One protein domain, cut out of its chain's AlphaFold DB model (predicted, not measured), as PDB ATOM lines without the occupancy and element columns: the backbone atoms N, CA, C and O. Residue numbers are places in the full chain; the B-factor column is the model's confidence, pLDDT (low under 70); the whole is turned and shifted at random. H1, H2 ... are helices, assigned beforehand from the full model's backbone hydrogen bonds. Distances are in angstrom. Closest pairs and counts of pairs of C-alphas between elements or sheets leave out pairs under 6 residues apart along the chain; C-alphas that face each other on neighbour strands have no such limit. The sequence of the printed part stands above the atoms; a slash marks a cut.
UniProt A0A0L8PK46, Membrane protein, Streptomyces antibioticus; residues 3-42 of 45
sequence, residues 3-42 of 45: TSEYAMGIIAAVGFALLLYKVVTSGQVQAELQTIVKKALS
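Overview. This is residues 3 to 42 of the 45 residues of the protein "Membrane protein" of Streptomyces antibioticus (UniProt A0A0L8PK46). Two helices follow each other end to end in an extended rod with one corner: the long H1 makes the larger part of the length, and the shorter H2 continues onward at a steep tilt, without folding back on H1. The printed part has 40 residues, with two named helices in the order H1, H2 and no named strand; the class is all helix. The whole is extended, with a radius of gyration of the C-alphas of 16.6 A and spans of 55 by 15 by 6 A.

Along the chain. Find C-alpha 4 at (108.079, 70.479, 122.603); from there H1, residues 4 to 24, runs 30.5 A to C-alpha 24 at (120.117, 68.609, 94.683). H2, residues 27 to 42, runs 22.1 A and ends at C-alpha 42, at (125.903, 73.383, 71.687).

Arrangement. Look at Val 23 and Val 29: their C-alphas, 7.3 A apart, are the closest of H1 and H2, which are close but not clearly touching. Their lines stand at a steep tilt of 48 degrees, and they run the same way. In H1 and H2 every O i to N i+4 pair is within hydrogen-bond range.

Size, cuts and confidence. The C-alphas of Thr 3 and Ser 42, the two farthest apart, are 55.2 A from each other. The link from H1 to H2 is tight, and the printed part has no cut. In the B-factor column the mean pLDDT of the printed part is 95.7, and no printed residue is under 70.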
ATOM      1  N   THR A   3     106.089  74.908 122.424       85.06
ATOM      2  CA  THR A   3     105.967  73.640 123.148       85.06
ATOM      3  C   THR A   3     106.798  72.579 122.422       85.06
ATOM      4  O   THR A   3     107.141  72.747 121.244       85.06
ATOM      5  N   SER A   4     107.180  71.516 123.127       85.12
ATOM      6  CA  SER A   4     108.079  70.479 122.603       85.12
ATOM      7  C   SER A   4     107.609  69.912 121.256       85.12
ATOM      8  O   SER A   4     108.427  69.587 120.401       85.12
ATOM      9  N   GLU A   5     106.301  69.875 121.019       81.75
ATOM     10  CA  GLU A   5     105.676  69.427 119.775       81.75
ATOM     11  C   GLU A   5     106.049  70.315 118.578       81.75
ATOM     12  O   GLU A   5     106.463  69.814 117.530       81.75
ATOM     13  N   TYR A   6     105.971  71.641 118.733       83.44
ATOM     14  CA  TYR A   6     106.342  72.578 117.668       83.44
ATOM     15  C   TYR A   6     107.853  72.561 117.397       83.44
ATOM     16  O   TYR A   6     108.268  72.683 116.244       83.44
ATOM     17  N   ALA A   7     108.684  72.356 118.428       90.19
ATOM     18  CA  ALA A   7     110.133  72.226 118.263       90.19
ATOM     19  C   ALA A   7     110.505  70.987 117.430       90.19
ATOM     20  O   ALA A   7     111.326  71.079 116.515       90.19
ATOM     21  N   MET A   8     109.854  69.849 117.684       93.38
ATOM     22  CA  MET A   8     110.063  68.627 116.901       93.38
ATOM     23  C   MET A   8     109.635  68.788 115.441       93.38
ATOM     24  O   MET A   8     110.343  68.323 114.546       93.38
ATOM     25  N   GLY A   9     108.530  69.499 115.184       92.75
ATOM     26  CA  GLY A   9     108.094  69.820 113.822       92.75
ATOM     27  C   GLY A   9     109.144  70.614 113.036       92.75
ATOM     28  O   GLY A   9     109.423  70.299 111.878       92.75
ATOM     29  N   ILE A  10     109.792  71.589 113.679       94.94
ATOM     30  CA  ILE A  10     110.868  72.381 113.064       94.94
ATOM     31  C   ILE A  10     112.097  71.510 112.782       94.94
ATOM     32  O   ILE A  10     112.649  71.578 111.686       94.94
ATOM     33  N   ILE A  11     112.510  70.662 113.729       95.69
ATOM     34  CA  ILE A  11     113.658  69.759 113.542       95.69
ATOM     35  C   ILE A  11     113.418  68.815 112.360       95.69
ATOM     36  O   ILE A  11     114.302  68.651 111.519       95.69
ATOM     37  N   ALA A  12     112.220  68.235 112.258       96.38
ATOM     38  CA  ALA A  12     111.859  67.364 111.145       96.38
ATOM     39  C   ALA A  12     111.905  68.108 109.799       96.38
ATOM     40  O   ALA A  12     112.498  67.611 108.839       96.38
ATOM     41  N   ALA A  13     111.341  69.319 109.735       97.12
ATOM     42  CA  ALA A  13     111.344  70.136 108.524       97.12
ATOM     43  C   ALA A  13     112.765  70.513 108.081       97.12
ATOM     44  O   ALA A  13     113.112  70.361 106.909       97.12
ATOM     45  N   VAL A  14     113.612  70.955 109.016       97.81
ATOM     46  CA  VAL A  14     115.007  71.313 108.725       97.81
ATOM     47  C   VAL A  14     115.812  70.077 108.320       97.81
ATOM     48  O   VAL A  14     116.558  70.135 107.344       97.81
ATOM     49  N   GLY A  15     115.632  68.941 108.998       98.44
ATOM     50  CA  GLY A  15     116.277  67.680 108.627       98.44
ATOM     51  C   GLY A  15     115.920  67.239 107.205       98.44
ATOM     52  O   GLY A  15     116.801  66.876 106.423       98.44
ATOM     53  N   PHE A  16     114.646  67.346 106.829       98.31
ATOM     54  CA  PHE A  16     114.200  67.054 105.469       98.31
ATOM     55  C   PHE A  16     114.761  68.047 104.440       98.31
ATOM     56  O   PHE A  16     115.245  67.633 103.386       98.31
ATOM     57  N   ALA A  17     114.782  69.343 104.759       98.56
ATOM     58  CA  ALA A  17     115.385  70.360 103.898       98.56
ATOM     59  C   ALA A  17     116.880  70.092 103.652       98.56
ATOM     60  O   ALA A  17     117.353  70.228 102.524       98.56
ATOM     61  N   LEU A  18     117.619  69.649 104.675       98.62
ATOM     62  CA  LEU A  18     119.023  69.259 104.537       98.62
ATOM     63  C   LEU A  18     119.195  68.040 103.626       98.62
ATOM     64  O   LEU A  18     120.096  68.037 102.787       98.62
ATOM     65  N   LEU A  19     118.334  67.027 103.748       98.44
ATOM     66  CA  LEU A  19     118.351  65.874 102.841       98.44
ATOM     67  C   LEU A  19     118.134  66.309 101.387       98.44
ATOM     68  O   LEU A  19     118.930  65.952 100.520       98.44
ATOM     69  N   LEU A  20     117.118  67.137 101.126       98.38
ATOM     70  CA  LEU A  20     116.856  67.673  99.787       98.38
ATOM     71  C   LEU A  20     118.031  68.497  99.262       98.38
ATOM     72  O   LEU A  20     118.441  68.321  98.116       98.38
ATOM     73  N   TYR A  21     118.619  69.346 100.106       98.38
ATOM     74  CA  TYR A  21     119.800  70.119  99.746       98.38
ATOM     75  C   TYR A  21     120.943  69.200  99.312       98.38
ATOM     76  O   TYR A  21     121.534  69.420  98.256       98.38
ATOM     77  N   LYS A  22     121.226  68.128 100.062       98.44
ATOM     78  CA  LYS A  22     122.289  67.168  99.723       98.44
ATOM     79  C   LYS A  22     122.006  66.412  98.427       98.44
ATOM     80  O   LYS A  22     122.941  66.167  97.672       98.44
ATOM     81  N   VAL A  23     120.747  66.080  98.148       98.12
ATOM     82  CA  VAL A  23     120.347  65.450  96.880       98.12
ATOM     83  C   VAL A  23     120.579  66.407  95.712       98.12
ATOM     84  O   VAL A  23     121.293  66.061  94.773       98.12
ATOM     85  N   VAL A  24     120.043  67.627  95.781       97.38
ATOM     86  CA  VAL A  24     120.117  68.609  94.683       97.38
ATOM     87  C   VAL A  24     121.549  69.100  94.452       97.38
ATOM     88  O   VAL A  24     121.937  69.371  93.319       97.38
ATOM     89  N   THR A  25     122.363  69.170  95.506       97.50
ATOM     90  CA  THR A  25     123.782  69.552  95.413       97.50
ATOM     91  C   THR A  25     124.722  68.372  95.182       97.50
ATOM     92  O   THR A  25     125.935  68.576  95.116       97.50
ATOM     93  N   SER A  26     124.205  67.150  95.036       98.50
ATOM     94  CA  SER A  26     125.030  65.964  94.804       98.50
ATOM     95  C   SER A  26     125.779  66.034  93.472       98.50
ATOM     96  O   SER A  26     125.312  66.629  92.499       98.50
ATOM     97  N   GLY A  27     126.934  65.366  93.405       98.00
ATOM     98  CA  GLY A  27     127.734  65.305  92.179       98.00
ATOM     99  C   GLY A  27     126.967  64.714  90.991       98.00
ATOM    100  O   GLY A  27     127.124  65.194  89.875       98.00
ATOM    101  N   GLN A  28     126.086  63.735  91.232       98.06
ATOM    102  CA  GLN A  28     125.239  63.148  90.191       98.06
ATOM    103  C   GLN A  28     124.276  64.185  89.592       98.06
ATOM    104  O   GLN A  28     124.251  64.357  88.377       98.06
ATOM    105  N   VAL A  29     123.528  64.918  90.428       98.00
ATOM    106  CA  VAL A  29     122.593  65.954  89.946       98.00
ATOM    107  C   VAL A  29     123.343  67.079  89.231       98.00
ATOM    108  O   VAL A  29     122.910  67.533  88.172       98.00
ATOM    109  N   GLN A  30     124.499  67.495  89.755       97.75
ATOM    110  CA  GLN A  30     125.331  68.509  89.104       97.75
ATOM    111  C   GLN A  30     125.859  68.052  87.735       97.75
ATOM    112  O   GLN A  30     125.852  68.842  86.791       97.75
ATOM    113  N   ALA A  31     126.293  66.797  87.601       98.06
ATOM    114  CA  ALA A  31     126.805  66.255  86.341       98.06
ATOM    115  C   ALA A  31     125.718  66.181  85.255       98.06
ATOM    116  O   ALA A  31     125.950  66.581  84.107       98.06
ATOM    117  N   GLU A  32     124.514  65.739  85.622       97.94
ATOM    118  CA  GLU A  32     123.358  65.721  84.720       97.94
ATOM    119  C   GLU A  32     122.969  67.141  84.292       97.94
ATOM    120  O   GLU A  32     122.832  67.423  83.098       97.94
ATOM    121  N   LEU A  33     122.887  68.078  85.244       97.50
ATOM    122  CA  LEU A  33     122.581  69.475  84.941       97.50
ATOM    123  C   LEU A  33     123.639  70.096  84.018       97.50
ATOM    124  O   LEU A  33     123.295  70.777  83.051       97.50
ATOM    125  N   GLN A  34     124.925  69.821  84.256       97.44
ATOM    126  CA  GLN A  34     126.005  70.291  83.390       97.44
ATOM    127  C   GLN A  34     125.873  69.725  81.970       97.44
ATOM    128  O   GLN A  34     126.103  70.443  80.998       97.44
ATOM    129  N   THR A  35     125.475  68.459  81.833       97.69
ATOM    130  CA  THR A  35     125.229  67.827  80.530       97.69
ATOM    131  C   THR A  35     124.080  68.505  79.789       97.69
ATOM    132  O   THR A  35     124.204  68.786  78.595       97.69
ATOM    133  N   ILE A  36     122.987  68.822  80.486       97.00
ATOM    134  CA  ILE A  36     121.840  69.539  79.913       97.00
ATOM    135  C   ILE A  36     122.259  70.933  79.431       97.00
ATOM    136  O   ILE A  36     121.981  71.293  78.287       97.00
ATOM    137  N   VAL A  37     122.979  71.695  80.260       96.81
ATOM    138  CA  VAL A  37     123.454  73.041  79.898       96.81
ATOM    139  C   VAL A  37     124.406  72.985  78.704       96.81
ATOM    140  O   VAL A  37     124.250  73.764  77.767       96.81
ATOM    141  N   LYS A  38     125.353  72.037  78.681       97.12
ATOM    142  CA  LYS A  38     126.261  71.838  77.539       97.12
ATOM    143  C   LYS A  38     125.487  71.559  76.251       97.12
ATOM    144  O   LYS A  38     125.740  72.223  75.254       97.12
ATOM    145  N   LYS A  39     124.506  70.648  76.280       96.38
ATOM    146  CA  LYS A  39     123.642  70.360  75.122       96.38
ATOM    147  C   LYS A  39     122.891  71.606  74.642       96.38
ATOM    148  O   LYS A  39     122.856  71.862  73.444       96.38
ATOM    149  N   ALA A  40     122.329  72.388  75.563       96.00
ATOM    150  CA  ALA A  40     121.600  73.610  75.229       96.00
ATOM    151  C   ALA A  40     122.503  74.682  74.593       96.00
ATOM    152  O   ALA A  40     122.087  75.353  73.651       96.00
ATOM    153  N   LEU A  41     123.742  74.822  75.074       96.12
ATOM    154  CA  LEU A  41     124.727  75.739  74.497       96.12
ATOM    155  C   LEU A  41     125.209  75.263  73.123       96.12
ATOM    156  O   LEU A  41     125.269  76.066  72.196       96.12
ATOM    157  N   SER A  42     125.494  73.967  72.970       93.50
ATOM    158  CA  SER A  42     125.903  73.383  71.687       93.50
ATOM    159  C   SER A  42     124.810  73.454  70.623       93.50
ATOM    160  O   SER A  42     125.139  73.593  69.460       93.50
TER     161      SER A  42